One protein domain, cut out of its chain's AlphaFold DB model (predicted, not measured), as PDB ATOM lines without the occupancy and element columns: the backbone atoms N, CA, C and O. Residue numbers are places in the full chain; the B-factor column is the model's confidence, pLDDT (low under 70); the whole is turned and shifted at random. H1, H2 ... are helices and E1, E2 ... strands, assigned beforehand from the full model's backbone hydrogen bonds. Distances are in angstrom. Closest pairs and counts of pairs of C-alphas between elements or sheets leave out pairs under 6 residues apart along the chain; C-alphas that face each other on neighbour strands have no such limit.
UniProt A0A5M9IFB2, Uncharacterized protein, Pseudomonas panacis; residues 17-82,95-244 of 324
ATOM      1  N   GLN A  17      44.896   6.822 -42.313       93.75
ATOM      2  CA  GLN A  17      46.172   6.252 -41.867       93.75
ATOM      3  C   GLN A  17      45.991   4.939 -41.097       93.75
ATOM      4  O   GLN A  17      46.771   4.014 -41.287       93.75
ATOM      5  N   ARG A  18      44.957   4.830 -40.257       93.94
ATOM      6  CA  ARG A  18      44.741   3.628 -39.444       93.94
ATOM      7  C   ARG A  18      44.356   2.417 -40.281       93.94
ATOM      8  O   ARG A  18      44.874   1.337 -40.017       93.94
ATOM      9  N   LEU A  19      43.524   2.588 -41.310       95.75
ATOM     10  CA  LEU A  19      43.228   1.500 -42.242       95.75
ATOM     11  C   LEU A  19      44.479   1.082 -43.021       95.75
ATOM     12  O   LEU A  19      44.725  -0.111 -43.164       95.75
ATOM     13  N   ARG A  20      45.309   2.039 -43.456       96.19
ATOM     14  CA  ARG A  20      46.593   1.727 -44.108       96.19
ATOM     15  C   ARG A  20      47.490   0.878 -43.208       96.19
ATOM     16  O   ARG A  20      47.900  -0.201 -43.614       96.19
ATOM     17  N   SER A  21      47.678   1.287 -41.955       94.69
ATOM     18  CA  SER A  21      48.493   0.538 -40.991       94.69
ATOM     19  C   SER A  21      47.920  -0.841 -40.627       94.69
ATOM     20  O   SER A  21      48.680  -1.741 -40.280       94.69
ATOM     21  N   LEU A  22      46.598  -1.045 -40.712       95.75
ATOM     22  CA  LEU A  22      45.985  -2.370 -40.533       95.75
ATOM     23  C   LEU A  22      46.292  -3.319 -41.701       95.75
ATOM     24  O   LEU A  22      46.478  -4.515 -41.462       95.75
ATOM     25  N   LEU A  23      46.353  -2.785 -42.927       96.19
ATOM     26  CA  LEU A  23      46.668  -3.514 -44.161       96.19
ATOM     27  C   LEU A  23      48.173  -3.780 -44.324       96.19
ATOM     28  O   LEU A  23      48.560  -4.726 -45.006       96.19
ATOM     29  N   GLU A  24      49.019  -2.960 -43.708       94.62
ATOM     30  CA  GLU A  24      50.469  -3.106 -43.776       94.62
ATOM     31  C   GLU A  24      50.982  -4.239 -42.869       94.62
ATOM     32  O   GLU A  24      50.536  -4.385 -41.720       94.62
ATOM     33  N   PRO A  25      51.945  -5.039 -43.358       93.38
ATOM     34  CA  PRO A  25      52.623  -6.018 -42.529       93.38
ATOM     35  C   PRO A  25      53.552  -5.357 -41.506       93.38
ATOM     36  O   PRO A  25      53.992  -4.223 -41.671       93.38
ATOM     37  N   ILE A  26      53.876  -6.107 -40.458       93.62
ATOM     38  CA  ILE A  26      54.814  -5.722 -39.403       93.62
ATOM     39  C   ILE A  26      56.243  -6.073 -39.813       93.62
ATOM     40  O   ILE A  26      56.497  -7.138 -40.389       93.62
ATOM     41  N   GLY A  27      57.182  -5.188 -39.478       90.12
ATOM     42  CA  GLY A  27      58.597  -5.369 -39.764       90.12
ATOM     43  C   GLY A  27      59.250  -6.487 -38.946       90.12
ATOM     44  O   GLY A  27      58.606  -7.252 -38.220       90.12
ATOM     45  N   ILE A  28      60.571  -6.589 -39.073       89.88
ATOM     46  CA  ILE A  28      61.413  -7.518 -38.298       89.88
ATOM     47  C   ILE A  28      62.101  -6.835 -37.109       89.88
ATOM     48  O   ILE A  28      62.990  -7.425 -36.502       89.88
ATOM     49  N   ASP A  29      61.740  -5.585 -36.807       91.62
ATOM     50  CA  ASP A  29      62.310  -4.863 -35.672       91.62
ATOM     51  C   ASP A  29      61.854  -5.534 -34.363       91.62
ATOM     52  O   ASP A  29      60.647  -5.563 -34.100       91.62
ATOM     53  N   PRO A  30      62.771  -6.088 -33.547       88.94
ATOM     54  CA  PRO A  30      62.414  -6.748 -32.293       88.94
ATOM     55  C   PRO A  30      61.737  -5.812 -31.287       88.94
ATOM     56  O   PRO A  30      60.917  -6.279 -30.499       88.94
ATOM     57  N   LEU A  31      62.031  -4.508 -31.328       87.62
ATOM     58  CA  LEU A  31      61.501  -3.525 -30.378       87.62
ATOM     59  C   LEU A  31      60.113  -2.998 -30.764       87.62
ATOM     60  O   LEU A  31      59.472  -2.300 -29.970       87.62
ATOM     61  N   GLU A  32      59.630  -3.321 -31.966       93.88
ATOM     62  CA  GLU A  32      58.321  -2.881 -32.430       93.88
ATOM     63  C   GLU A  32      57.206  -3.427 -31.521       93.88
ATOM     64  O   GLU A  32      57.150  -4.610 -31.177       93.88
ATOM     65  N   ARG A  33      56.290  -2.542 -31.113       95.69
ATOM     66  CA  ARG A  33      55.134  -2.890 -30.278       95.69
ATOM     67  C   ARG A  33      53.954  -3.228 -31.172       95.69
ATOM     68  O   ARG A  33      53.288  -2.344 -31.708       95.69
ATOM     69  N   VAL A  34      53.675  -4.516 -31.312       96.56
ATOM     70  CA  VAL A  34      52.651  -5.019 -32.224       96.56
ATOM     71  C   VAL A  34      51.295  -5.042 -31.536       96.56
ATOM     72  O   VAL A  34      51.123  -5.686 -30.502       96.56
ATOM     73  N   ALA A  35      50.304  -4.387 -32.141       96.69
ATOM     74  CA  ALA A  35      48.914  -4.513 -31.720       96.69
ATOM     75  C   ALA A  35      48.350  -5.881 -32.124       96.69
ATOM     76  O   ALA A  35      48.250  -6.195 -33.313       96.69
ATOM     77  N   VAL A  36      47.953  -6.671 -31.127       96.56
ATOM     78  CA  VAL A  36      47.398  -8.030 -31.289       96.56
ATOM     79  C   VAL A  36      45.913  -8.120 -30.958       96.56
ATOM     80  O   VAL A  36      45.245  -9.072 -31.353       96.56
ATOM     81  N   SER A  37      45.370  -7.118 -30.270       95.62
ATOM     82  CA  SER A  37      43.932  -6.872 -30.213       95.62
ATOM     83  C   SER A  37      43.674  -5.382 -30.013       95.62
ATOM     84  O   SER A  37      44.457  -4.690 -29.361       95.62
ATOM     85  N   SER A  38      42.602  -4.870 -30.609       94.06
ATOM     86  CA  SER A  38      42.202  -3.472 -30.485       94.06
ATOM     87  C   SER A  38      40.686  -3.357 -30.539       94.06
ATOM     88  O   SER A  38      40.063  -3.935 -31.421       94.06
ATOM     89  N   PHE A  39      40.107  -2.564 -29.647       92.62
ATOM     90  CA  PHE A  39      38.727  -2.100 -29.714       92.62
ATOM     91  C   PHE A  39      38.739  -0.600 -29.450       92.62
ATOM     92  O   PHE A  39      39.078  -0.162 -28.353       92.62
ATOM     93  N   THR A  40      38.418   0.194 -30.462       91.38
ATOM     94  CA  THR A  40      38.461   1.656 -30.356       91.38
ATOM     95  C   THR A  40      37.359   2.280 -31.191       91.38
ATOM     96  O   THR A  40      37.179   1.880 -32.345       91.38
ATOM     97  N   GLU A  41      36.714   3.308 -30.651       90.38
ATOM     98  CA  GLU A  41      35.796   4.182 -31.379       90.38
ATOM     99  C   GLU A  41      36.257   5.626 -31.188       90.38
ATOM    100  O   GLU A  41      36.057   6.224 -30.134       90.38
ATOM    101  N   THR A  42      36.916   6.188 -32.199       85.00
ATOM    102  CA  THR A  42      37.443   7.552 -32.130       85.00
ATOM    103  C   THR A  42      36.480   8.504 -32.822       85.00
ATOM    104  O   THR A  42      36.192   8.347 -34.008       85.00
ATOM    105  N   GLU A  43      35.983   9.508 -32.101       80.06
ATOM    106  CA  GLU A  43      35.155  10.553 -32.707       80.06
ATOM    107  C   GLU A  43      35.999  11.412 -33.657       80.06
ATOM    108  O   GLU A  43      37.011  11.994 -33.273       80.06
ATOM    109  N   CYS A  44      35.585  11.482 -34.922       65.94
ATOM    110  CA  CYS A  44      36.202  12.338 -35.935       65.94
ATOM    111  C   CYS A  44      35.428  13.652 -36.123       65.94
ATOM    112  O   CYS A  44      36.003  14.655 -36.542       65.94
ATOM    113  N   SER A  45      34.116  13.638 -35.868       65.56
ATOM    114  CA  SER A  45      33.208  14.797 -35.877       65.56
ATOM    115  C   SER A  45      31.915  14.439 -35.133       65.56
ATOM    116  O   SER A  45      31.718  13.265 -34.825       65.56
ATOM    117  N   GLU A  46      31.002  15.398 -34.940       60.53
ATOM    118  CA  GLU A  46      29.716  15.200 -34.235       60.53
ATOM    119  C   GLU A  46      28.891  13.993 -34.730       60.53
ATOM    120  O   GLU A  46      28.126  13.422 -33.962       60.53
ATOM    121  N   TRP A  47      29.075  13.570 -35.988       59.25
ATOM    122  CA  TRP A  47      28.316  12.475 -36.611       59.25
ATOM    123  C   TRP A  47      29.189  11.375 -37.226       59.25
ATOM    124  O   TRP A  47      28.679  10.511 -37.936       59.25
ATOM    125  N   ASN A  48      30.507  11.400 -36.996       73.62
ATOM    126  CA  ASN A  48      31.431  10.446 -37.613       73.62
ATOM    127  C   ASN A  48      32.376   9.848 -36.579       73.62
ATOM    128  O   ASN A  48      33.064  10.580 -35.865       73.62
ATOM    129  N   ARG A  49      32.446   8.519 -36.563       81.75
ATOM    130  CA  ARG A  49      33.357   7.742 -35.730       81.75
ATOM    131  C   ARG A  49      34.201   6.841 -36.612       81.75
ATOM    132  O   ARG A  49      33.683   6.185 -37.516       81.75
ATOM    133  N   GLU A  50      35.494   6.820 -36.332       92.31
ATOM    134  CA  GLU A  50      36.406   5.820 -36.856       92.31
ATOM    135  C   GLU A  50      36.472   4.662 -35.858       92.31
ATOM    136  O   GLU A  50      36.994   4.799 -34.745       92.31
ATOM    137  N   THR A  51      35.912   3.525 -36.256       92.94
ATOM    138  CA  THR A  51      35.799   2.326 -35.426       92.94
ATOM    139  C   THR A  51      36.773   1.269 -35.917       92.94
ATOM    140  O   THR A  51      36.831   0.972 -37.111       92.94
ATOM    141  N   VAL A  52      37.518   0.675 -34.985       94.75
ATOM    142  CA  VAL A  52      38.414  -0.453 -35.253       94.75
ATOM    143  C   VAL A  52      38.199  -1.516 -34.202       94.75
ATOM    144  O   VAL A  52      38.481  -1.281 -33.024       94.75
ATOM    145  N   HIS A  53      37.770  -2.691 -34.645       94.06
ATOM    146  CA  HIS A  53      37.785  -3.893 -33.834       94.06
ATOM    147  C   HIS A  53      38.708  -4.913 -34.491       94.06
ATOM    148  O   HIS A  53      38.516  -5.265 -35.649       94.06
ATOM    149  N   MET A  54      39.729  -5.366 -33.780       95.62
ATOM    150  CA  MET A  54      40.767  -6.229 -34.326       95.62
ATOM    151  C   MET A  54      41.169  -7.290 -33.311       95.62
ATOM    152  O   MET A  54      41.338  -7.012 -32.119       95.62
ATOM    153  N   VAL A  55      41.365  -8.505 -33.810       95.62
ATOM    154  CA  VAL A  55      41.956  -9.619 -33.078       95.62
ATOM    155  C   VAL A  55      42.982 -10.315 -33.967       95.62
ATOM    156  O   VAL A  55      42.778 -10.498 -35.168       95.62
ATOM    157  N   MET A  56      44.114 -10.688 -33.378       97.06
ATOM    158  CA  MET A  56      45.120 -11.489 -34.057       97.06
ATOM    159  C   MET A  56      44.844 -12.978 -33.854       97.06
ATOM    160  O   MET A  56      44.913 -13.496 -32.733       97.06
ATOM    161  N   ALA A  57      44.584 -13.655 -34.967       96.50
ATOM    162  CA  ALA A  57      44.539 -15.100 -35.072       96.50
ATOM    163  C   ALA A  57      45.940 -15.676 -35.329       96.50
ATOM    164  O   ALA A  57      46.803 -15.036 -35.936       96.50
ATOM    165  N   VAL A  58      46.146 -16.913 -34.892       96.69
ATOM    166  CA  VAL A  58      47.333 -17.724 -35.171       96.69
ATOM    167  C   VAL A  58      46.932 -18.762 -36.208       96.69
ATOM    168  O   VAL A  58      46.260 -19.746 -35.893       96.69
ATOM    169  N   VAL A  59      47.319 -18.522 -37.455       96.19
ATOM    170  CA  VAL A  59      46.977 -19.388 -38.591       96.19
ATOM    171  C   VAL A  59      48.200 -20.234 -38.941       96.19
ATOM    172  O   VAL A  59      49.300 -19.685 -38.938       96.19
ATOM    173  N   PRO A  60      48.064 -21.533 -39.258       94.75
ATOM    174  CA  PRO A  60      49.189 -22.341 -39.725       94.75
ATOM    175  C   PRO A  60      49.920 -21.694 -40.909       94.75
ATOM    176  O   PRO A  60      49.296 -21.075 -41.781       94.75
ATOM    177  N   ASP A  61      51.245 -21.828 -40.939       92.00
ATOM    178  CA  ASP A  61      52.064 -21.351 -42.055       92.00
ATOM    179  C   ASP A  61      52.188 -22.427 -43.144       92.00
ATOM    180  O   ASP A  61      53.247 -22.987 -43.410       92.00
ATOM    181  N   ASP A  62      51.049 -22.771 -43.740       89.50
ATOM    182  CA  ASP A  62      50.903 -23.811 -44.765       89.50
ATOM    183  C   ASP A  62      50.921 -23.255 -46.203       89.50
ATOM    184  O   ASP A  62      50.721 -23.990 -47.170       89.50
ATOM    185  N   GLY A  63      51.146 -21.946 -46.354       81.88
ATOM    186  CA  GLY A  63      51.133 -21.246 -47.639       81.88
ATOM    187  C   GLY A  63      49.739 -20.997 -48.228       81.88
ATOM    188  O   GLY A  63      49.642 -20.344 -49.268       81.88
ATOM    189  N   ASN A  64      48.659 -21.441 -47.578       85.75
ATOM    190  CA  ASN A  64      47.304 -21.243 -48.089       85.75
ATOM    191  C   ASN A  64      46.862 -19.779 -47.958       85.75
ATOM    192  O   ASN A  64      47.301 -19.051 -47.064       85.75
ATOM    193  N   ALA A  65      45.976 -19.328 -48.844       83.50
ATOM    194  CA  ALA A  65      45.321 -18.036 -48.673       83.50
ATOM    195  C   ALA A  65      44.358 -18.100 -47.480       83.50
ATOM    196  O   ALA A  65      43.666 -19.100 -47.290       83.50
ATOM    197  N   THR A  66      44.303 -17.034 -46.684       88.19
ATOM    198  CA  THR A  66      43.376 -16.947 -45.552       88.19
ATOM    199  C   THR A  66      42.175 -16.090 -45.957       88.19
ATOM    200  O   THR A  66      42.366 -14.899 -46.225       88.19
ATOM    201  N   PRO A  67      40.960 -16.660 -46.044       90.44
ATOM    202  CA  PRO A  67      39.756 -15.879 -46.313       90.44
ATOM    203  C   PRO A  67      39.421 -14.966 -45.123       90.44
ATOM    204  O   PRO A  67      40.081 -15.008 -44.077       90.44
ATOM    205  N   VAL A  68      38.383 -14.137 -45.261       89.44
ATOM    206  CA  VAL A  68      37.818 -13.398 -44.125       89.44
ATOM    207  C   VAL A  68      37.493 -14.373 -42.991       89.44
ATOM    208  O   VAL A  68      36.747 -15.336 -43.167       89.44
ATOM    209  N   LEU A  69      38.087 -14.136 -41.821       87.69
ATOM    210  CA  LEU A  69      37.768 -14.881 -40.611       87.69
ATOM    211  C   LEU A  69      36.570 -14.185 -39.961       87.69
ATOM    212  O   LEU A  69      36.651 -13.032 -39.541       87.69
ATOM    213  N   HIS A  70      35.425 -14.852 -39.912       80.31
ATOM    214  CA  HIS A  70      34.246 -14.299 -39.260       80.31
ATOM    215  C   HIS A  70      34.321 -14.555 -37.751       80.31
ATOM    216  O   HIS A  70      34.275 -15.700 -37.294       80.31
ATOM    217  N   CYS A  71      34.427 -13.472 -36.983       77.31
ATOM    218  CA  CYS A  71      34.229 -13.454 -35.537       77.31
ATOM    219  C   CYS A  71      33.601 -12.114 -35.128       77.31
ATOM    220  O   CYS A  71      33.812 -11.101 -35.804       77.31
ATOM    221  N   ASP A  72      32.894 -12.085 -33.998       73.44
ATOM    222  CA  ASP A  72      32.235 -10.887 -33.451       73.44
ATOM    223  C   ASP A  72      33.230  -9.920 -32.784       73.44
ATOM    224  O   ASP A  72      32.946  -9.295 -31.765       73.44
ATOM    225  N   SER A  73      34.439  -9.809 -33.341       74.94
ATOM    226  CA  SER A  73      35.591  -9.089 -32.777       74.94
ATOM    227  C   SER A  73      36.116  -9.618 -31.434       74.94
ATOM    228  O   SER A  73      37.038  -9.044 -30.851       74.94
ATOM    229  N   VAL A  74      35.542 -10.718 -30.953       83.38
ATOM    230  CA  VAL A  74      35.940 -11.454 -29.756       83.38
ATOM    231  C   VAL A  74      36.061 -12.939 -30.080       83.38
ATOM    232  O   VAL A  74      35.383 -13.435 -30.980       83.38
ATOM    233  N   VAL A  75      36.908 -13.668 -29.349       83.44
ATOM    234  CA  VAL A  75      37.124 -15.109 -29.597       83.44
ATOM    235  C   VAL A  75      35.996 -15.983 -29.046       83.44
ATOM    236  O   VAL A  75      35.886 -17.157 -29.398       83.44
ATOM    237  N   ALA A  76      35.162 -15.421 -28.169       81.81
ATOM    238  CA  ALA A  76      33.922 -16.020 -27.703       81.81
ATOM    239  C   ALA A  76      32.891 -14.928 -27.374       81.81
ATOM    240  O   ALA A  76      33.215 -13.921 -26.746       81.81
ATOM    241  N   HIS A  77      31.638 -15.140 -27.772       83.50
ATOM    242  CA  HIS A  77      30.548 -14.197 -27.540       83.50
ATOM    243  C   HIS A  77      29.415 -14.840 -26.733       83.50
ATOM    244  O   HIS A  77      29.017 -15.976 -26.988       83.50
ATOM    245  N   GLY A  78      28.865 -14.078 -25.790       78.31
ATOM    246  CA  GLY A  78      27.743 -14.476 -24.948       78.31
ATOM    247  C   GLY A  78      28.135 -15.380 -23.777       78.31
ATOM    248  O   GLY A  78      29.189 -16.017 -23.759       78.31
ATOM    249  N   LEU A  79      27.269 -15.419 -22.759       72.12
ATOM    250  CA  LEU A  79      27.360 -16.430 -21.707       72.12
ATOM    251  C   LEU A  79      26.729 -17.725 -22.226       72.12
ATOM    252  O   LEU A  79      25.604 -17.671 -22.735       72.12
ATOM    253  N   PRO A  80      27.398 -18.878 -22.077       71.25
ATOM    254  CA  PRO A  80      26.800 -20.131 -22.489       71.25
ATOM    255  C   PRO A  80      25.535 -20.434 -21.676       71.25
ATOM    256  O   PRO A  80      25.506 -20.277 -20.451       71.25
ATOM    257  N   ILE A  81      24.464 -20.857 -22.354       73.19
ATOM    258  CA  ILE A  81      23.193 -21.191 -21.699       73.19
ATOM    259  C   ILE A  81      23.285 -22.627 -21.183       73.19
ATOM    260  O   ILE A  81      22.898 -23.582 -21.857       73.19
ATOM    261  N   VAL A  82      23.782 -22.783 -19.959       79.81
ATOM    262  CA  VAL A  82      23.932 -24.096 -19.324       79.81
ATOM    263  C   VAL A  82      22.574 -24.586 -18.817       79.81
ATOM    264  O   VAL A  82      22.030 -24.047 -17.853       79.81
ATOM    265  N   VAL A  95      39.131 -18.022 -33.414       92.12
ATOM    266  CA  VAL A  95      38.862 -17.096 -34.519       92.12
ATOM    267  C   VAL A  95      38.640 -17.935 -35.772       92.12
ATOM    268  O   VAL A  95      39.593 -18.357 -36.422       92.12
ATOM    269  N   SER A  96      37.375 -18.257 -36.058       89.69
ATOM    270  CA  SER A  96      36.979 -19.156 -37.158       89.69
ATOM    271  C   SER A  96      37.727 -20.503 -37.155       89.69
ATOM    272  O   SER A  96      38.172 -20.979 -38.195       89.69
ATOM    273  N   GLY A  97      37.892 -21.117 -35.977       90.81
ATOM    274  CA  GLY A  97      38.611 -22.387 -35.817       90.81
ATOM    275  C   GLY A  97      40.131 -22.256 -35.667       90.81
ATOM    276  O   GLY A  97      40.801 -23.262 -35.438       90.81
ATOM    277  N   HIS A  98      40.683 -21.043 -35.746       94.00
ATOM    278  CA  HIS A  98      42.094 -20.776 -35.475       94.00
ATOM    279  C   HIS A  98      42.336 -20.307 -34.038       94.00
ATOM    280  O   HIS A  98      41.451 -19.765 -33.368       94.00
ATOM    281  N   ASP A  99      43.571 -20.497 -33.575       94.88
ATOM    282  CA  ASP A  99      44.025 -19.979 -32.289       94.88
ATOM    283  C   ASP A  99      44.117 -18.444 -32.308       94.88
ATOM    284  O   ASP A  99      43.994 -17.797 -33.345       94.88
ATOM    285  N   TYR A 100      44.345 -17.847 -31.142       95.81
ATOM    286  CA  TYR A 100      44.376 -16.400 -30.934       95.81
ATOM    287  C   TYR A 100      45.491 -16.013 -29.966       95.81
ATOM    288  O   TYR A 100      45.927 -16.834 -29.154       95.81
ATOM    289  N   VAL A 101      45.939 -14.757 -30.040       97.06
ATOM    290  CA  VAL A 101      46.956 -14.219 -29.119       97.06
ATOM    291  C   VAL A 101      46.319 -13.681 -27.834       97.06
ATOM    292  O   VAL A 101      46.793 -13.956 -26.735       97.06
ATOM    293  N   VAL A 102      45.212 -12.948 -27.959       96.62
ATOM    294  CA  VAL A 102      44.474 -12.369 -26.828       96.62
ATOM    295  C   VAL A 102      43.151 -13.107 -26.683       96.62
ATOM    296  O   VAL A 102      42.356 -13.150 -27.620       96.62
ATOM    297  N   ALA A 103      42.927 -13.698 -25.512       94.31
ATOM    298  CA  ALA A 103      41.632 -14.218 -25.112       94.31
ATOM    299  C   ALA A 103      40.687 -13.037 -24.890       94.31
ATOM    300  O   ALA A 103      40.879 -12.248 -23.968       94.31
ATOM    301  N   SER A 104      39.675 -12.908 -25.736       92.56
ATOM    302  CA  SER A 104      38.635 -11.892 -25.626       92.56
ATOM    303  C   SER A 104      37.244 -12.516 -25.560       92.56
ATOM    304  O   SER A 104      36.876 -13.383 -26.353       92.56
ATOM    305  N   TRP A 105      36.451 -12.061 -24.602       90.81
ATOM    306  CA  TRP A 105      35.084 -12.520 -24.405       90.81
ATOM    307  C   TRP A 105      34.160 -11.327 -24.198       90.81
ATOM    308  O   TRP A 105      34.548 -10.370 -23.530       90.81
ATOM    309  N   GLY A 106      32.939 -11.366 -24.733       84.19
ATOM    310  CA  GLY A 106      31.982 -10.284 -24.505       84.19
ATOM    311  C   GLY A 106      30.519 -10.662 -24.696       84.19
ATOM    312  O   GLY A 106      30.197 -11.638 -25.367       84.19
ATOM    313  N   SER A 107      29.621  -9.883 -24.090       76.88
ATOM    314  CA  SER A 107      28.163 -10.106 -24.111       76.88
ATOM    315  C   SER A 107      27.369  -8.845 -24.481       76.88
ATOM    316  O   SER A 107      26.326  -8.563 -23.894       76.88
ATOM    317  N   SER A 108      27.863  -8.068 -25.453       74.12
ATOM    318  CA  SER A 108      27.359  -6.755 -25.924       74.12
ATOM    319  C   SER A 108      27.491  -5.572 -24.953       74.12
ATOM    320  O   SER A 108      27.665  -4.447 -25.409       74.12
ATOM    321  N   LEU A 109      27.466  -5.807 -23.636       83.38
ATOM    322  CA  LEU A 109      27.600  -4.754 -22.613       83.38
ATOM    323  C   LEU A 109      28.948  -4.778 -21.894       83.38
ATOM    324  O   LEU A 109      29.471  -3.732 -21.518       83.38
ATOM    325  N   PHE A 110      29.495  -5.970 -21.685       87.25
ATOM    326  CA  PHE A 110      30.744  -6.184 -20.966       87.25
ATOM    327  C   PHE A 110      31.681  -6.997 -21.832       87.25
ATOM    328  O   PHE A 110      31.259  -7.980 -22.446       87.25
ATOM    329  N   PHE A 111      32.941  -6.586 -21.839       89.94
ATOM    330  CA  PHE A 111      34.004  -7.244 -22.570       89.94
ATOM    331  C   PHE A 111      35.201  -7.430 -21.654       89.94
ATOM    332  O   PHE A 111      35.546  -6.533 -20.881       89.94
ATOM    333  N   THR A 112      35.841  -8.584 -21.778       91.62
ATOM    334  CA  THR A 112      37.016  -8.974 -21.008       91.62
ATOM    335  C   THR A 112      38.103  -9.431 -21.963       91.62
ATOM    336  O   THR A 112      37.828 -10.156 -22.917       91.62
ATOM    337  N   TYR A 113      39.334  -9.031 -21.680       94.00
ATOM    338  CA  TYR A 113      40.519  -9.337 -22.459       94.00
ATOM    339  C   TYR A 113      41.624  -9.840 -21.543       94.00
ATOM    340  O   TYR A 113      41.822  -9.336 -20.437       94.00
ATOM    341  N   ASN A 114      42.363 -10.829 -22.018       95.38
ATOM    342  CA  ASN A 114      43.532 -11.349 -21.338       95.38
ATOM    343  C   ASN A 114      44.520 -11.909 -22.365       95.38
ATOM    344  O   ASN A 114      44.110 -12.378 -23.426       95.38
ATOM    345  N   LEU A 115      45.815 -11.904 -22.065       97.00
ATOM    346  CA  LEU A 115      46.765 -12.642 -22.885       97.00
ATOM    347  C   LEU A 115      46.426 -14.131 -22.771       97.00
ATOM    348  O   LEU A 115      46.233 -14.638 -21.664       97.00
ATOM    349  N   ALA A 116      46.314 -14.828 -23.902       96.81
ATOM    350  CA  ALA A 116      45.902 -16.224 -23.876       96.81
ATOM    351  C   ALA A 116      46.899 -17.071 -23.071       96.81
ATOM    352  O   ALA A 116      48.113 -16.876 -23.169       96.81
ATOM    353  N   GLU A 117      46.391 -18.037 -22.308       94.75
ATOM    354  CA  GLU A 117      47.176 -18.952 -21.475       94.75
ATOM    355  C   GLU A 117      48.270 -19.654 -22.270       94.75
ATOM    356  O   GLU A 117      49.440 -19.618 -21.895       94.75
ATOM    357  N   LYS A 118      47.922 -20.160 -23.453       94.56
ATOM    358  CA  LYS A 118      48.874 -20.753 -24.392       94.56
ATOM    359  C   LYS A 118      50.014 -19.816 -24.796       94.56
ATOM    360  O   LYS A 118      51.090 -20.320 -25.098       94.56
ATOM    361  N   VAL A 119      49.815 -18.497 -24.813       96.94
ATOM    362  CA  VAL A 119      50.845 -17.520 -25.204       96.94
ATOM    363  C   VAL A 119      51.803 -17.273 -24.050       96.94
ATOM    364  O   VAL A 119      52.986 -17.585 -24.169       96.94
ATOM    365  N   TRP A 120      51.311 -16.744 -22.926       95.38
ATOM    366  CA  TRP A 120      52.195 -16.347 -21.829       95.38
ATOM    367  C   TRP A 120      52.874 -17.546 -21.168       95.38
ATOM    368  O   TRP A 120      54.047 -17.444 -20.823       95.38
ATOM    369  N   MET A 121      52.204 -18.701 -21.080       95.25
ATOM    370  CA  MET A 121      52.819 -19.918 -20.539       95.25
ATOM    371  C   MET A 121      53.918 -20.456 -21.457       95.25
ATOM    372  O   MET A 121      54.954 -20.896 -20.970       95.25
ATOM    373  N   SER A 122      53.717 -20.403 -22.779       94.25
ATOM    374  CA  SER A 122      54.718 -20.886 -23.744       94.25
ATOM    375  C   SER A 122      55.927 -19.956 -23.839       94.25
ATOM    376  O   SER A 122      57.018 -20.397 -24.188       94.25
ATOM    377  N   LEU A 123      55.734 -18.671 -23.537       94.62
ATOM    378  CA  LEU A 123      56.790 -17.663 -23.498       94.62
ATOM    379  C   LEU A 123      57.440 -17.508 -22.113       94.62
ATOM    380  O   LEU A 123      58.429 -16.795 -22.017       94.62
ATOM    381  N   GLY A 124      56.922 -18.165 -21.068       92.50
ATOM    382  CA  GLY A 124      57.452 -18.055 -19.704       92.50
ATOM    383  C   GLY A 124      57.194 -16.701 -19.032       92.50
ATOM    384  O   GLY A 124      57.923 -16.324 -18.120       92.50
ATOM    385  N   LEU A 125      56.173 -15.959 -19.474       93.44
ATOM    386  CA  LEU A 125      55.886 -14.617 -18.966       93.44
ATOM    387  C   LEU A 125      55.111 -14.664 -17.649       93.44
ATOM    388  O   LEU A 125      54.239 -15.511 -17.449       93.44
ATOM    389  N   THR A 126      55.363 -13.683 -16.789       91.12
ATOM    390  CA  THR A 126      54.680 -13.519 -15.504       91.12
ATOM    391  C   THR A 126      53.727 -12.321 -15.550       91.12
ATOM    392  O   THR A 126      54.149 -11.224 -15.923       91.12
ATOM    393  N   PRO A 127      52.442 -12.491 -15.181       92.69
ATOM    394  CA  PRO A 127      51.485 -11.395 -15.152       92.69
ATOM    395  C   PRO A 127      51.672 -10.493 -13.927       92.69
ATOM    396  O   PRO A 127      51.858 -10.953 -12.801       92.69
ATOM    397  N   ARG A 128      51.483  -9.197 -14.143       89.12
ATOM    398  CA  ARG A 128      51.415  -8.135 -13.146       89.12
ATOM    399  C   ARG A 128      50.169  -7.294 -13.397       89.12
ATOM    400  O   ARG A 128      49.986  -6.706 -14.464       89.12
ATOM    401  N   CYS A 129      49.300  -7.232 -12.395       88.50
ATOM    402  CA  CYS A 129      48.075  -6.443 -12.444       88.50
ATOM    403  C   CYS A 129      48.353  -5.005 -12.001       88.50
ATOM    404  O   CYS A 129      48.866  -4.783 -10.905       88.50
ATOM    405  N   ILE A 130      47.959  -4.033 -12.820       85.56
ATOM    406  CA  ILE A 130      47.951  -2.614 -12.460       85.56
ATOM    407  C   ILE A 130      46.486  -2.197 -12.311       85.56
ATOM    408  O   ILE A 130      45.726  -2.247 -13.278       85.56
ATOM    409  N   GLY A 131      46.098  -1.863 -11.077       77.38
ATOM    410  CA  GLY A 131      44.728  -1.506 -10.696       77.38
ATOM    411  C   GLY A 131      44.506  -0.006 -10.461       77.38
ATOM    412  O   GLY A 131      45.380   0.818 -10.726       77.38
ATOM    413  N   ASN A 132      43.347   0.317  -9.876       75.62
ATOM    414  CA  ASN A 132      42.807   1.661  -9.610       75.62
ATOM    415  C   ASN A 132      42.200   2.337 -10.851       75.62
ATOM    416  O   ASN A 132      41.151   1.903 -11.324       75.62
ATOM    417  N   GLU A 133      42.817   3.409 -11.353       70.00
ATOM    418  CA  GLU A 133      42.319   4.179 -12.504       70.00
ATOM    419  C   GLU A 133      42.409   3.370 -13.809       70.00
ATOM    420  O   GLU A 133      41.549   3.465 -14.689       70.00
ATOM    421  N   HIS A 134      43.409   2.491 -13.885       70.12
ATOM    422  CA  HIS A 134      43.618   1.566 -14.987       70.12
ATOM    423  C   HIS A 134      43.269   0.146 -14.548       70.12
ATOM    424  O   HIS A 134      43.561  -0.261 -13.426       70.12
ATOM    425  N   GLN A 135      42.622  -0.608 -15.435       85.00
ATOM    426  CA  GLN A 135      42.422  -2.045 -15.265       85.00
ATOM    427  C   GLN A 135      43.290  -2.721 -16.310       85.00
ATOM    428  O   GLN A 135      42.798  -3.138 -17.356       85.00
ATOM    429  N   ARG A 136      44.599  -2.749 -16.054       90.62
ATOM    430  CA  ARG A 136      45.606  -3.155 -17.033       90.62
ATOM    431  C   ARG A 136      46.363  -4.382 -16.549       90.62
ATOM    432  O   ARG A 136      46.755  -4.464 -15.385       90.62
ATOM    433  N   LEU A 137      46.603  -5.315 -17.459       93.31
ATOM    434  CA  LEU A 137      47.541  -6.412 -17.256       93.31
ATOM    435  C   LEU A 137      48.828  -6.110 -18.007       93.31
ATOM    436  O   LEU A 137      48.795  -5.644 -19.146       93.31
ATOM    437  N   VAL A 138      49.947  -6.389 -17.353       93.88
ATOM    438  CA  VAL A 138      51.285  -6.328 -17.928       93.88
ATOM    439  C   VAL A 138      51.932  -7.689 -17.734       93.88
ATOM    440  O   VAL A 138      51.782  -8.297 -16.683       93.88
ATOM    441  N   TYR A 139      52.615  -8.183 -18.750       94.94
ATOM    442  CA  TYR A 139      53.352  -9.433 -18.734       94.94
ATOM    443  C   TYR A 139      54.825  -9.111 -18.888       94.94
ATOM    444  O   TYR A 139      55.217  -8.463 -19.859       94.94
ATOM    445  N   ASP A 140      55.604  -9.565 -17.921       91.81
ATOM    446  CA  ASP A 140      57.042  -9.368 -17.844       91.81
ATOM    447  C   ASP A 140      57.720 -10.731 -18.085       91.81
ATOM    448  O   ASP A 140      57.201 -11.767 -17.656       91.81
ATOM    449  N   ASP A 141      58.846 -10.761 -18.790       89.12
ATOM    450  CA  ASP A 141      59.761 -11.900 -18.692       89.12
ATOM    451  C   ASP A 141      60.589 -11.638 -17.433       89.12
ATOM    452  O   ASP A 141      61.088 -10.533 -17.262       89.12
ATOM    453  N   LEU A 142      60.642 -12.593 -16.504       81.06
ATOM    454  CA  LEU A 142      61.459 -12.451 -15.292       81.06
ATOM    455  C   LEU A 142      62.755 -13.261 -15.363       81.06
ATOM    456  O   LEU A 142      63.629 -13.105 -14.515       81.06
ATOM    457  N   SER A 143      62.881 -14.141 -16.359       74.06
ATOM    458  CA  SER A 143      64.130 -14.853 -16.633       74.06
ATOM    459  C   SER A 143      65.160 -13.938 -17.298       74.06
ATOM    460  O   SER A 143      66.365 -14.120 -17.128       74.06
ATOM    461  N   LEU A 144      64.668 -12.924 -18.007       76.00
ATOM    462  CA  LEU A 144      65.405 -11.774 -18.510       76.00
ATOM    463  C   LEU A 144      64.879 -10.532 -17.774       76.00
ATOM    464  O   LEU A 144      63.719 -10.527 -17.397       76.00
ATOM    465  N   PRO A 145      65.659  -9.467 -17.535       73.56
ATOM    466  CA  PRO A 145      65.150  -8.240 -16.911       73.56
ATOM    467  C   PRO A 145      64.286  -7.411 -17.892       73.56
ATOM    468  O   PRO A 145      64.534  -6.222 -18.111       73.56
ATOM    469  N   GLU A 146      63.277  -8.033 -18.511       82.00
ATOM    470  CA  GLU A 146      62.452  -7.463 -19.574       82.00
ATOM    471  C   GLU A 146      60.999  -7.262 -19.141       82.00
ATOM    472  O   GLU A 146      60.215  -8.188 -18.940       82.00
ATOM    473  N   PHE A 147      60.611  -5.994 -19.058       87.06
ATOM    474  CA  PHE A 147      59.315  -5.580 -18.540       87.06
ATOM    475  C   PHE A 147      58.395  -5.108 -19.654       87.06
ATOM    476  O   PHE A 147      58.825  -4.487 -20.627       87.06
ATOM    477  N   GLY A 148      57.099  -5.326 -19.470       89.81
ATOM    478  CA  GLY A 148      56.085  -4.882 -20.406       89.81
ATOM    479  C   GLY A 148      56.132  -5.628 -21.727       89.81
ATOM    480  O   GLY A 148      55.684  -5.077 -22.731       89.81
ATOM    481  N   VAL A 149      56.631  -6.867 -21.753       94.50
ATOM    482  CA  VAL A 149      56.678  -7.720 -22.948       94.50
ATOM    483  C   VAL A 149      55.328  -7.740 -23.651       94.50
ATOM    484  O   VAL A 149      55.277  -7.509 -24.857       94.50
ATOM    485  N   ALA A 150      54.236  -7.902 -22.907       96.88
ATOM    486  CA  ALA A 150      52.884  -7.706 -23.413       96.88
ATOM    487  C   ALA A 150      52.025  -6.947 -22.405       96.88
ATOM    488  O   ALA A 150      52.222  -7.065 -21.203       96.88
ATOM    489  N   GLU A 151      51.064  -6.162 -22.871       96.44
ATOM    490  CA  GLU A 151      50.195  -5.392 -21.983       96.44
ATOM    491  C   GLU A 151      48.903  -4.954 -22.666       96.44
ATOM    492  O   GLU A 151      48.872  -4.725 -23.877       96.44
ATOM    493  N   GLY A 152      47.851  -4.763 -21.876       94.56
ATOM    494  CA  GLY A 152      46.589  -4.228 -22.368       94.56
ATOM    495  C   GLY A 152      45.528  -4.067 -21.290       94.56
ATOM    496  O   GLY A 152      45.685  -4.520 -20.153       94.56
ATOM    497  N   GLU A 153      44.449  -3.375 -21.650       92.50
ATOM    498  CA  GLU A 153      43.278  -3.205 -20.785       92.50
ATOM    499  C   GLU A 153      42.512  -4.529 -20.663       92.50
ATOM    500  O   GLU A 153      42.313  -5.245 -21.647       92.50
ATOM    501  N   VAL A 154      42.077  -4.847 -19.448       90.25
ATOM    502  CA  VAL A 154      41.469  -6.134 -19.084       90.25
ATOM    503  C   VAL A 154      39.974  -6.138 -19.331       90.25
ATOM    504  O   VAL A 154      39.401  -7.184 -19.613       90.25
ATOM    505  N   SER A 155      39.312  -4.993 -19.194       87.94
ATOM    506  CA  SER A 155      37.873  -4.923 -19.401       87.94
ATOM    507  C   SER A 155      37.421  -3.555 -19.878       87.94
ATOM    508  O   SER A 155      38.057  -2.534 -19.605       87.94
ATOM    509  N   PHE A 156      36.290  -3.543 -20.574       86.56
ATOM    510  CA  PHE A 156      35.531  -2.324 -20.787       86.56
ATOM    511  C   PHE A 156      34.032  -2.621 -20.825       86.56
ATOM    512  O   PHE A 156      33.581  -3.747 -21.047       86.56
ATOM    513  N   GLN A 157      33.261  -1.571 -20.579       88.44
ATOM    514  CA  GLN A 157      31.808  -1.550 -20.688       88.44
ATOM    515  C   GLN A 157      31.394  -0.779 -21.937       88.44
ATOM    516  O   GLN A 157      32.006   0.250 -22.244       88.44
ATOM    517  N   TYR A 158      30.345  -1.243 -22.609       85.56
ATOM    518  CA  TYR A 158      29.751  -0.572 -23.757       85.56
ATOM    519  C   TYR A 158      28.322  -0.134 -23.436       85.56
ATOM    520  O   TYR A 158      27.453  -0.956 -23.148       85.56
ATOM    521  N   ASN A 159      28.078   1.172 -23.496       84.62
ATOM    522  CA  ASN A 159      26.752   1.761 -23.321       84.62
ATOM    523  C   ASN A 159      26.568   2.889 -24.342       84.62
ATOM    524  O   ASN A 159      26.867   4.047 -24.051       84.62
ATOM    525  N   PHE A 160      26.190   2.528 -25.575       80.06
ATOM    526  CA  PHE A 160      26.156   3.409 -26.765       80.06
ATOM    527  C   PHE A 160      27.505   4.066 -27.144       80.06
ATOM    528  O   PHE A 160      27.619   4.763 -28.154       80.06
ATOM    529  N   SER A 161      28.527   3.850 -26.322       83.06
ATOM    530  CA  SER A 161      29.916   4.255 -26.476       83.06
ATOM    531  C   SER A 161      30.781   3.360 -25.579       83.06
ATOM    532  O   SER A 161      30.299   2.892 -24.533       83.06
ATOM    533  N   PRO A 162      32.036   3.084 -25.966       85.38
ATOM    534  CA  PRO A 162      32.959   2.362 -25.111       85.38
ATOM    535  C   PRO A 162      33.397   3.247 -23.940       85.38
ATOM    536  O   PRO A 162      33.756   4.408 -24.108       85.38
ATOM    537  N   SER A 163      33.417   2.674 -22.740       87.62
ATOM    538  CA  SER A 163      33.951   3.339 -21.540       87.62
ATOM    539  C   SER A 163      35.450   3.657 -21.625       87.62
ATOM    540  O   SER A 163      35.923   4.524 -20.894       87.62
ATOM    541  N   ARG A 164      36.200   2.943 -22.476       87.81
ATOM    542  CA  ARG A 164      37.616   3.179 -22.790       87.81
ATOM    543  C   ARG A 164      38.010   2.463 -24.080       87.81
ATOM    544  O   ARG A 164      37.374   1.481 -24.460       87.81
ATOM    545  N   ASP A 165      39.102   2.914 -24.684       90.31
ATOM    546  CA  ASP A 165      39.791   2.173 -25.737       90.31
ATOM    547  C   ASP A 165      40.493   0.942 -25.150       90.31
ATOM    548  O   ASP A 165      41.161   1.024 -24.119       90.31
ATOM    549  N   VAL A 166      40.407  -0.189 -25.846       91.06
ATOM    550  CA  VAL A 166      41.193  -1.387 -25.542       91.06
ATOM    551  C   VAL A 166      42.267  -1.544 -26.598       91.06
ATOM    552  O   VAL A 166      41.980  -1.606 -27.792       91.06
ATOM    553  N   LYS A 167      43.518  -1.656 -26.161       93.88
ATOM    554  CA  LYS A 167      44.647  -2.025 -27.015       93.88
ATOM    555  C   LYS A 167      45.523  -3.011 -26.268       93.88
ATOM    556  O   LYS A 167      45.943  -2.732 -25.150       93.88
ATOM    557  N   TRP A 168      45.789  -4.140 -26.907       96.62
ATOM    558  CA  TRP A 168      46.755  -5.127 -26.453       96.62
ATOM    559  C   TRP A 168      47.975  -5.088 -27.354       96.62
ATOM    560  O   TRP A 168      47.866  -5.270 -28.570       96.62
ATOM    561  N   LEU A 169      49.122  -4.844 -26.735       97.44
ATOM    562  CA  LEU A 169      50.420  -4.749 -27.381       97.44
ATOM    563  C   LEU A 169      51.310  -5.894 -26.907       97.44
ATOM    564  O   LEU A 169      51.242  -6.294 -25.748       97.44
ATOM    565  N   ILE A 170      52.169  -6.383 -27.792       97.56
ATOM    566  CA  ILE A 170      53.234  -7.337 -27.475       97.56
ATOM    567  C   ILE A 170      54.507  -6.943 -28.227       97.56
ATOM    568  O   ILE A 170      54.437  -6.393 -29.326       97.56
ATOM    569  N   SER A 171      55.669  -7.202 -27.633       96.19
ATOM    570  CA  SER A 171      56.958  -7.094 -28.316       96.19
ATOM    571  C   SER A 171      56.988  -8.012 -29.543       96.19
ATOM    572  O   SER A 171      56.613  -9.187 -29.457       96.19
ATOM    573  N   ASN A 172      57.431  -7.485 -30.684       95.50
ATOM    574  CA  ASN A 172      57.517  -8.233 -31.937       95.50
ATOM    575  C   ASN A 172      58.423  -9.466 -31.806       95.50
ATOM    576  O   ASN A 172      58.093 -10.525 -32.336       95.50
ATOM    577  N   GLU A 173      59.516  -9.359 -31.047       94.62
ATOM    578  CA  GLU A 173      60.414 -10.482 -30.758       94.62
ATOM    579  C   GLU A 173      59.679 -11.661 -30.109       94.62
ATOM    580  O   GLU A 173      59.732 -12.789 -30.606       94.62
ATOM    581  N   TYR A 174      58.920 -11.397 -29.045       95.75
ATOM    582  CA  TYR A 174      58.174 -12.427 -28.321       95.75
ATOM    583  C   TYR A 174      57.008 -12.969 -29.136       95.75
ATOM    584  O   TYR A 174      56.743 -14.172 -29.113       95.75
ATOM    585  N   LEU A 175      56.328 -12.103 -29.889       97.25
ATOM    586  CA  LEU A 175      55.262 -12.527 -30.787       97.25
ATOM    587  C   LEU A 175      55.794 -13.484 -31.856       97.25
ATOM    588  O   LEU A 175      55.225 -14.555 -32.046       97.25
ATOM    589  N   ARG A 176      56.902 -13.142 -32.519       96.19
ATOM    590  CA  ARG A 176      57.532 -13.995 -33.535       96.19
ATOM    591  C   ARG A 176      58.081 -15.283 -32.941       96.19
ATOM    592  O   ARG A 176      57.871 -16.337 -33.531       96.19
ATOM    593  N   LYS A 177      58.685 -15.238 -31.748       95.12
ATOM    594  CA  LYS A 177      59.091 -16.439 -30.999       95.12
ATOM    595  C   LYS A 177      57.900 -17.365 -30.748       95.12
ATOM    596  O   LYS A 177      57.987 -18.559 -31.018       95.12
ATOM    597  N   TYR A 178      56.769 -16.824 -30.295       97.06
ATOM    598  CA  TYR A 178      55.547 -17.602 -30.098       97.06
ATOM    599  C   TYR A 178      55.010 -18.182 -31.414       97.06
ATOM    600  O   TYR A 178      54.720 -19.372 -31.490       97.06
ATOM    601  N   LEU A 179      54.917 -17.372 -32.468       96.88
ATOM    602  CA  LEU A 179      54.466 -17.805 -33.791       96.88
ATOM    603  C   LEU A 179      55.353 -18.920 -34.370       96.88
ATOM    604  O   LEU A 179      54.833 -19.918 -34.870       96.88
ATOM    605  N   TRP A 180      56.672 -18.801 -34.211       95.94
ATOM    606  CA  TRP A 180      57.649 -19.825 -34.577       95.94
ATOM    607  C   TRP A 180      57.427 -21.133 -33.806       95.94
ATOM    608  O   TRP A 180      57.322 -22.192 -34.421       95.94
ATOM    609  N   LEU A 181      57.247 -21.065 -32.477       95.50
ATOM    610  CA  LEU A 181      56.934 -22.236 -31.641       95.50
ATOM    611  C   LEU A 181      55.639 -22.935 -32.074       95.50
ATOM    612  O   LEU A 181      55.515 -24.153 -31.956       95.50
ATOM    613  N   ARG A 182      54.664 -22.169 -32.571       95.19
ATOM    614  CA  ARG A 182      53.379 -22.691 -33.051       95.19
ATOM    615  C   ARG A 182      53.401 -23.139 -34.513       95.19
ATOM    616  O   ARG A 182      52.397 -23.698 -34.952       95.19
ATOM    617  N   GLY A 183      54.481 -22.896 -35.260       94.50
ATOM    618  CA  GLY A 183      54.521 -23.115 -36.712       94.50
ATOM    619  C   GLY A 183      53.446 -22.313 -37.459       94.50
ATOM    620  O   GLY A 183      52.865 -22.794 -38.433       94.50
ATOM    621  N   GLY A 184      53.109 -21.126 -36.948       94.88
ATOM    622  CA  GLY A 184      52.004 -20.306 -37.434       94.88
ATOM    623  C   GLY A 184      52.416 -18.870 -37.723       94.88
ATOM    624  O   GLY A 184      53.467 -18.402 -37.308       94.88
ATOM    625  N   ARG A 185      51.549 -18.149 -38.423       95.69
ATOM    626  CA  ARG A 185      51.669 -16.730 -38.765       95.69
ATOM    627  C   ARG A 185      50.584 -15.923 -38.057       95.69
ATOM    628  O   ARG A 185      49.479 -16.414 -37.814       95.69
ATOM    629  N   GLY A 186      50.915 -14.681 -37.727       96.69
ATOM    630  CA  GLY A 186      50.020 -13.736 -37.075       96.69
ATOM    631  C   GLY A 186      49.129 -13.063 -38.106       96.69
ATOM    632  O   GLY A 186      49.605 -12.293 -38.947       96.69
ATOM    633  N   VAL A 187      47.835 -13.347 -38.044       96.50
ATOM    634  CA  VAL A 187      46.844 -12.841 -38.990       96.50
ATOM    635  C   VAL A 187      45.895 -11.903 -38.265       96.50
ATOM    636  O   VAL A 187      45.203 -12.308 -37.337       96.50
ATOM    637  N   ARG A 188      45.854 -10.636 -38.678       95.75
ATOM    638  CA  ARG A 188      44.864  -9.679 -38.183       95.75
ATOM    639  C   ARG A 188      43.546  -9.958 -38.865       95.75
ATOM    640  O   ARG A 188      43.444  -9.819 -40.079       95.75
ATOM    641  N   GLN A 189      42.543 -10.273 -38.075       95.25
ATOM    642  CA  GLN A 189      41.165 -10.150 -38.491       95.25
ATOM    643  C   GLN A 189      40.616  -8.865 -37.883       95.25
ATOM    644  O   GLN A 189      40.733  -8.647 -36.675       95.25
ATOM    645  N   PHE A 190      40.026  -8.009 -38.709       95.50
ATOM    646  CA  PHE A 190      39.450  -6.770 -38.216       95.50
ATOM    647  C   PHE A 190      38.164  -6.365 -38.922       95.50
ATOM    648  O   PHE A 190      37.968  -6.632 -40.106       95.50
ATOM    649  N   PHE A 191      37.330  -5.664 -38.162       95.06
ATOM    650  CA  PHE A 191      36.285  -4.785 -38.648       95.06
ATOM    651  C   PHE A 191      36.772  -3.337 -38.557       95.06
ATOM    652  O   PHE A 191      37.284  -2.900 -37.522       95.06
ATOM    653  N   TYR A 192      36.602  -2.592 -39.641       95.62
ATOM    654  CA  TYR A 192      36.938  -1.181 -39.731       95.62
ATOM    655  C   TYR A 192      35.762  -0.402 -40.313       95.62
ATOM    656  O   TYR A 192      35.188  -0.798 -41.328       95.62
ATOM    657  N   GLN A 193      35.435   0.735 -39.700       94.62
ATOM    658  CA  GLN A 193      34.390   1.630 -40.183       94.62
ATOM    659  C   GLN A 193      34.825   3.088 -40.093       94.62
ATOM    660  O   GLN A 193      35.354   3.521 -39.073       94.62
ATOM    661  N   VAL A 194      34.543   3.864 -41.140       94.38
ATOM    662  CA  VAL A 194      34.748   5.319 -41.153       94.38
ATOM    663  C   VAL A 194      33.834   5.979 -42.184       94.38
ATOM    664  O   VAL A 194      33.557   5.390 -43.227       94.38
ATOM    665  N   THR A 195      33.415   7.225 -41.959       92.94
ATOM    666  CA  THR A 195      32.841   8.047 -43.040       92.94
ATOM    667  C   THR A 195      33.945   8.852 -43.720       92.94
ATOM    668  O   THR A 195      34.604   9.684 -43.093       92.94
ATOM    669  N   LEU A 196      34.153   8.597 -45.008       91.12
ATOM    670  CA  LEU A 196      35.071   9.326 -45.874       91.12
ATOM    671  C   LEU A 196      34.404  10.585 -46.429       91.12
ATOM    672  O   LEU A 196      33.195  10.620 -46.684       91.12
ATOM    673  N   LYS A 197      35.219  11.616 -46.671       89.44
ATOM    674  CA  LYS A 197      34.767  12.808 -47.391       89.44
ATOM    675  C   LYS A 197      34.431  12.437 -48.831       89.44
ATOM    676  O   LYS A 197      35.184  11.717 -49.489       89.44
ATOM    677  N   ASP A 198      33.321  12.977 -49.315       89.31
ATOM    678  CA  ASP A 198      32.929  12.819 -50.706       89.31
ATOM    679  C   ASP A 198      34.017  13.377 -51.637       89.31
ATOM    680  O   ASP A 198      34.542  14.475 -51.429       89.31
ATOM    681  N   SER A 199      34.396  12.598 -52.645       90.50
ATOM    682  CA  SER A 199      35.444  12.964 -53.588       90.50
ATOM    683  C   SER A 199      35.191  12.357 -54.965       90.50
ATOM    684  O   SER A 199      34.662  11.251 -55.104       90.50
ATOM    685  N   LEU A 200      35.619  13.073 -56.011       91.62
ATOM    686  CA  LEU A 200      35.478  12.621 -57.399       91.62
ATOM    687  C   LEU A 200      36.062  11.214 -57.647       91.62
ATOM    688  O   LEU A 200      35.409  10.446 -58.355       91.62
ATOM    689  N   PRO A 201      37.234  10.832 -57.098       92.69
ATOM    690  CA  PRO A 201      37.758   9.477 -57.262       92.69
ATOM    691  C   PRO A 201      36.840   8.394 -56.680       92.69
ATOM    692  O   PRO A 201      36.573   7.403 -57.358       92.69
ATOM    693  N   LEU A 202      36.298   8.600 -55.474       92.31
ATOM    694  CA  LEU A 202      35.385   7.641 -54.839       92.31
ATOM    695  C   LEU A 202      34.056   7.545 -55.598       92.31
ATOM    696  O   LEU A 202      33.553   6.451 -55.840       92.31
ATOM    697  N   ARG A 203      33.519   8.675 -56.072       92.81
ATOM    698  CA  ARG A 203      32.290   8.687 -56.885       92.81
ATOM    699  C   ARG A 203      32.460   7.991 -58.235       92.81
ATOM    700  O   ARG A 203      31.533   7.324 -58.692       92.81
ATOM    701  N   LYS A 204      33.639   8.105 -58.857       92.75
ATOM    702  CA  LYS A 204      33.981   7.348 -60.073       92.75
ATOM    703  C   LYS A 204      34.031   5.846 -59.804       92.75
ATOM    704  O   LYS A 204      33.493   5.095 -60.609       92.75
ATOM    705  N   LEU A 205      34.617   5.425 -58.680       91.75
ATOM    706  CA  LEU A 205      34.653   4.015 -58.273       91.75
ATOM    707  C   LEU A 205      33.240   3.433 -58.121       91.75
ATOM    708  O   LEU A 205      32.964   2.342 -58.609       91.75
ATOM    709  N   MET A 206      32.326   4.194 -57.517       92.19
ATOM    710  CA  MET A 206      30.928   3.784 -57.343       92.19
ATOM    711  C   MET A 206      30.113   3.789 -58.650       92.19
ATOM    712  O   MET A 206      28.996   3.277 -58.665       92.19
ATOM    713  N   ASN A 207      30.633   4.367 -59.741       91.12
ATOM    714  CA  ASN A 207      29.989   4.427 -61.059       91.12
ATOM    715  C   ASN A 207      28.520   4.911 -61.025       91.12
ATOM    716  O   ASN A 207      27.642   4.350 -61.678       91.12
ATOM    717  N   GLY A 208      28.231   5.927 -60.203       86.94
ATOM    718  CA  GLY A 208      26.880   6.478 -60.026       86.94
ATOM    719  C   GLY A 208      25.930   5.638 -59.158       86.94
ATOM    720  O   GLY A 208      24.800   6.064 -58.921       86.94
ATOM    721  N   SER A 209      26.366   4.479 -58.658       91.81
ATOM    722  CA  SER A 209      25.633   3.701 -57.656       91.81
ATOM    723  C   SER A 209      25.712   4.364 -56.277       91.81
ATOM    724  O   SER A 209      26.674   5.061 -55.961       91.81
ATOM    725  N   LYS A 210      24.717   4.094 -55.424       92.00
ATOM    726  CA  LYS A 210      24.739   4.461 -53.995       92.00
ATOM    727  C   LYS A 210      25.494   3.457 -53.125       92.00
ATOM    728  O   LYS A 210      25.773   3.744 -51.965       92.00
ATOM    729  N   PHE A 211      25.788   2.285 -53.681       93.25
ATOM    730  CA  PHE A 211      26.418   1.164 -52.998       93.25
ATOM    731  C   PHE A 211      27.466   0.521 -53.906       93.25
ATOM    732  O   PHE A 211      27.196   0.257 -55.082       93.25
ATOM    733  N   PHE A 212      28.641   0.252 -53.350       93.81
ATOM    734  CA  PHE A 212      29.745  -0.422 -54.015       93.81
ATOM    735  C   PHE A 212      30.317  -1.489 -53.081       93.81
ATOM    736  O   PHE A 212      30.759  -1.167 -51.984       93.81
ATOM    737  N   SER A 213      30.301  -2.753 -53.504       93.62
ATOM    738  CA  SER A 213      30.851  -3.858 -52.713       93.62
ATOM    739  C   SER A 213      32.369  -3.940 -52.879       93.62
ATOM    740  O   SER A 213      32.892  -3.777 -53.982       93.62
ATOM    741  N   LEU A 214      33.067  -4.188 -51.774       92.62
ATOM    742  CA  LEU A 214      34.508  -4.393 -51.713       92.62
ATOM    743  C   LEU A 214      34.820  -5.887 -51.641       92.62
ATOM    744  O   LEU A 214      34.234  -6.614 -50.841       92.62
ATOM    745  N   GLY A 215      35.796  -6.312 -52.444       89.00
ATOM    746  CA  GLY A 215      36.255  -7.697 -52.480       89.00
ATOM    747  C   GLY A 215      35.302  -8.643 -53.214       89.00
ATOM    748  O   GLY A 215      34.395  -8.231 -53.935       89.00
ATOM    749  N   THR A 216      35.558  -9.939 -53.067       87.38
ATOM    750  CA  THR A 216      34.746 -11.021 -53.637       87.38
ATOM    751  C   THR A 216      34.474 -12.056 -52.550       87.38
ATOM    752  O   THR A 216      35.349 -12.255 -51.706       87.38
ATOM    753  N   PRO A 217      33.326 -12.759 -52.572       83.06
ATOM    754  CA  PRO A 217      33.026 -13.786 -51.577       83.06
ATOM    755  C   PRO A 217      34.160 -14.808 -51.436       83.06
ATOM    756  O   PRO A 217      34.664 -15.314 -52.442       83.06
ATOM    757  N   GLY A 218      34.569 -15.093 -50.198       82.94
ATOM    758  CA  GLY A 218      35.672 -16.016 -49.905       82.94
ATOM    759  C   GLY A 218      37.077 -15.447 -50.141       82.94
ATOM    760  O   GLY A 218      38.053 -16.195 -50.085       82.94
ATOM    761  N   SER A 219      37.200 -14.144 -50.406       91.88
ATOM    762  CA  SER A 219      38.485 -13.437 -50.441       91.88
ATOM    763  C   SER A 219      38.965 -13.073 -49.028       91.88
ATOM    764  O   SER A 219      38.313 -13.373 -48.033       91.88
ATOM    765  N   TRP A 220      40.117 -12.409 -48.938       93.94
ATOM    766  CA  TRP A 220      40.676 -11.837 -47.708       93.94
ATOM    767  C   TRP A 220      39.996 -10.524 -47.286       93.94
ATOM    768  O   TRP A 220      40.271 -10.015 -46.202       93.94
ATOM    769  N   LEU A 221      39.146  -9.963 -48.152       95.50
ATOM    770  CA  LEU A 221      38.466  -8.684 -47.985       95.50
ATOM    771  C   LEU A 221      36.986  -8.832 -48.327       95.50
ATOM    772  O   LEU A 221      36.644  -9.297 -49.415       95.50
ATOM    773  N   GLU A 222      36.145  -8.335 -47.433       94.62
ATOM    774  CA  GLU A 222      34.722  -8.111 -47.630       94.62
ATOM    775  C   GLU A 222      34.358  -6.726 -47.099       94.62
ATOM    776  O   GLU A 222      34.975  -6.203 -46.172       94.62
ATOM    777  N   GLY A 223      33.352  -6.097 -47.684       94.06
ATOM    778  CA  GLY A 223      32.885  -4.810 -47.203       94.06
ATOM    779  C   GLY A 223      32.131  -4.045 -48.259       94.06
ATOM    780  O   GLY A 223      31.770  -4.572 -49.317       94.06
ATOM    781  N   ASP A 224      31.916  -2.773 -47.977       94.94
ATOM    782  CA  ASP A 224      31.234  -1.887 -48.891       94.94
ATOM    783  C   ASP A 224      31.543  -0.414 -48.632       94.94
ATOM    784  O   ASP A 224      31.986   0.004 -47.560       94.94
ATOM    785  N   LEU A 225      31.286   0.365 -49.674       95.44
ATOM    786  CA  LEU A 225      31.247   1.810 -49.661       95.44
ATOM    787  C   LEU A 225      29.823   2.240 -50.016       95.44
ATOM    788  O   LEU A 225      29.318   1.902 -51.093       95.44
ATOM    789  N   ARG A 226      29.177   3.002 -49.133       94.88
ATOM    790  CA  ARG A 226      27.793   3.454 -49.320       94.88
ATOM    791  C   ARG A 226      27.618   4.943 -49.062       94.88
ATOM    792  O   ARG A 226      28.299   5.531 -48.227       94.88
ATOM    793  N   GLU A 227      26.674   5.545 -49.768       93.50
ATOM    794  CA  GLU A 227      26.294   6.942 -49.569       93.50
ATOM    795  C   GLU A 227      25.486   7.130 -48.275       93.50
ATOM    796  O   GLU A 227      24.536   6.390 -48.012       93.50
ATOM    797  N   THR A 228      25.852   8.139 -47.481       89.56
ATOM    798  CA  THR A 228      25.146   8.563 -46.264       89.56
ATOM    799  C   THR A 228      24.993  10.087 -46.240       89.56
ATOM    800  O   THR A 228      25.620  10.797 -47.023       89.56
ATOM    801  N   GLU A 229      24.164  10.621 -45.335       80.31
ATOM    802  CA  GLU A 229      23.956  12.078 -45.212       80.31
ATOM    803  C   GLU A 229      25.252  12.848 -44.880       80.31
ATOM    804  O   GLU A 229      25.381  14.019 -45.229       80.31
ATOM    805  N   GLY A 230      26.228  12.186 -44.246       78.81
ATOM    806  CA  GLY A 230      27.505  12.771 -43.824       78.81
ATOM    807  C   GLY A 230      28.695  12.509 -44.755       78.81
ATOM    808  O   GLY A 230      29.805  12.935 -44.435       78.81
ATOM    809  N   GLY A 231      28.506  11.802 -45.877       89.00
ATOM    810  CA  GLY A 231      29.579  11.460 -46.815       89.00
ATOM    811  C   GLY A 231      29.467  10.036 -47.357       89.00
ATOM    812  O   GLY A 231      28.387   9.577 -47.722       89.00
ATOM    813  N   LEU A 232      30.602   9.340 -47.445       92.50
ATOM    814  CA  LEU A 232      30.660   7.955 -47.913       92.50
ATOM    815  C   LEU A 232      31.100   7.043 -46.767       92.50
ATOM    816  O   LEU A 232      32.253   7.090 -46.343       92.50
ATOM    817  N   LEU A 233      30.188   6.221 -46.256       93.75
ATOM    818  CA  LEU A 233      30.489   5.249 -45.212       93.75
ATOM    819  C   LEU A 233      31.241   4.066 -45.821       93.75
ATOM    820  O   LEU A 233      30.720   3.379 -46.697       93.75
ATOM    821  N   LEU A 234      32.453   3.836 -45.327       95.31
ATOM    822  CA  LEU A 234      33.283   2.680 -45.629       95.31
ATOM    823  C   LEU A 234      33.175   1.686 -44.469       95.31
ATOM    824  O   LEU A 234      33.493   2.042 -43.333       95.31
ATOM    825  N   GLN A 235      32.767   0.454 -44.764       95.25
ATOM    826  CA  GLN A 235      32.806  -0.683 -43.844       95.25
ATOM    827  C   GLN A 235      33.660  -1.795 -44.447       95.25
ATOM    828  O   GLN A 235      33.510  -2.134 -45.619       95.25
ATOM    829  N   VAL A 236      34.576  -2.341 -43.653       95.31
ATOM    830  CA  VAL A 236      35.565  -3.324 -44.097       95.31
ATOM    831  C   VAL A 236      35.690  -4.433 -43.063       95.31
ATOM    832  O   VAL A 236      35.939  -4.161 -41.892       95.31
ATOM    833  N   TRP A 237      35.594  -5.673 -43.525       95.44
ATOM    834  CA  TRP A 237      36.033  -6.876 -42.835       95.44
ATOM    835  C   TRP A 237      37.197  -7.460 -43.620       95.44
ATOM    836  O   TRP A 237      37.067  -7.755 -44.808       95.44
ATOM    837  N   ALA A 238      38.352  -7.603 -42.984       95.19
ATOM    838  CA  ALA A 238      39.518  -8.124 -43.674       95.19
ATOM    839  C   ALA A 238      40.376  -9.017 -42.788       95.19
ATOM    840  O   ALA A 238      40.445  -8.856 -41.567       95.19
ATOM    841  N   THR A 239      41.058  -9.931 -43.466       95.56
ATOM    842  CA  THR A 239      42.069 -10.824 -42.925       95.56
ATOM    843  C   THR A 239      43.409 -10.482 -43.566       95.56
ATOM    844  O   THR A 239      43.593 -10.636 -44.772       95.56
ATOM    845  N   VAL A 240      44.363 -10.027 -42.762       95.50
ATOM    846  CA  VAL A 240      45.685  -9.588 -43.220       95.50
ATOM    847  C   VAL A 240      46.753 -10.392 -42.501       95.50
ATOM    848  O   VAL A 240      46.845 -10.355 -41.273       95.50
ATOM    849  N   VAL A 241      47.593 -11.107 -43.254       95.56
ATOM    850  CA  VAL A 241      48.804 -11.720 -42.695       95.56
ATOM    851  C   VAL A 241      49.755 -10.588 -42.318       95.56
ATOM    852  O   VAL A 241      50.370  -9.976 -43.188       95.56
ATOM    853  N   ALA A 242      49.847 -10.298 -41.022       94.81
ATOM    854  CA  ALA A 242      50.589  -9.159 -40.501       94.81
ATOM    855  C   ALA A 242      51.995  -9.546 -40.033       94.81
ATOM    856  O   ALA A 242      52.918  -8.760 -40.196       94.81
ATOM    857  N   VAL A 243      52.169 -10.746 -39.472       95.06
ATOM    858  CA  VAL A 243      53.440 -11.193 -38.881       95.06
ATOM    859  C   VAL A 243      53.778 -12.590 -39.398       95.06
ATOM    860  O   VAL A 243      52.946 -13.495 -39.320       95.06
ATOM    861  N   SER A 244      54.983 -12.778 -39.940       92.19
ATOM    862  CA  SER A 244      55.488 -14.104 -40.324       92.19
ATOM    863  C   SER A 244      55.997 -14.890 -39.108       92.19
ATOM    864  O   SER A 244      56.234 -14.318 -38.047       92.19
TER     865      SER A 244
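This is residues 17 to 82 and 95 to 244 of the 324 residues of an uncharacterized protein of Pseudomonas panacis (UniProt A0A5M9IFB2). One long, twisted sheet of ten strands makes the length of the domain; it curls round helix H3, and H1 packs on the same face. A small sheet, E3 - E4 - E8, meets the large one where E7 runs on into E8, and H2 and H4 only graze the large sheet. The printed part has 216 residues, in the order H1 E1 E2 E3 E4 H2 E5 E6 E7 E8 E9 H3 E10 H4 E11 E12 E13; both sheets are antiparallel and the class is mixed, helices and strands. It is compact, with a radius of gyration of the C-alphas of 18.3 A and spans of 61 by 43 by 41 A.

The large sheet runs E5, residues 125 to 130; E6, 136 to 141; E7, 146 to 153; E9, 166 to 171; E1, 33 to 45, 28.7 A; E2, 48 to 60, 37.3 A; E10, 184 to 196, 35.2 A; E13, 231 to 243, 33.8 A; E12, 221 to 228, 21.9 A; and E11, 211 to 215. The small sheet has E3, 102 to 106; E4, 110 to 115; and E8, 155 to 157. The helices are H1, 17 to 23; H2, 117 to 123; H3, 172 to 182, 15.1 A; and H4, 200 to 205. C-alpha 17 is at (46.172, 6.252, -41.867) and C-alpha 243 at (53.440, -11.193, -38.881).

E1 and E2 form a hairpin, with N 40 and O 52 3.0 A apart. E2 and E10 are antiparallel at 166 degrees, with N 53 and O 191 2.9 A apart. E5 E6 E7 and E11 E12 E13 are meanders, each strand the antiparallel neighbour of the one before; N 128 and O 138 are 2.7 A apart. E1 bends by 91 degrees at residue 36. H1 and H3 are on the same face; the closest C-alphas of H1 and E13 are those of Leu 23 and Val 240, 6.2 A apart. H2 and H3 touch, Leu 123 to Tyr 178 being the closest C-alphas at 6.7 A, and stand about perpendicular, but only just, at 71 degrees. In the small sheet N 105 and O 112 are 2.9 A apart, and N 111 and O 156 3.0 A. H1, H3 and H4 have every O i to N i+4 pair within hydrogen-bond range, H2 2 of 3.

The C-alphas of Ser 143 and Gly 208, the two farthest apart, are 61.0 A apart. Residues 83 to 94 are not printed, and C-alphas 82 and 95 are 22.4 A apart across the cut. Of the links that are printed whole, none is long. Residues 61 to 82 hold no named element. The mean pLDDT of the printed part is 90.0; residues 44 to 47 are under 70.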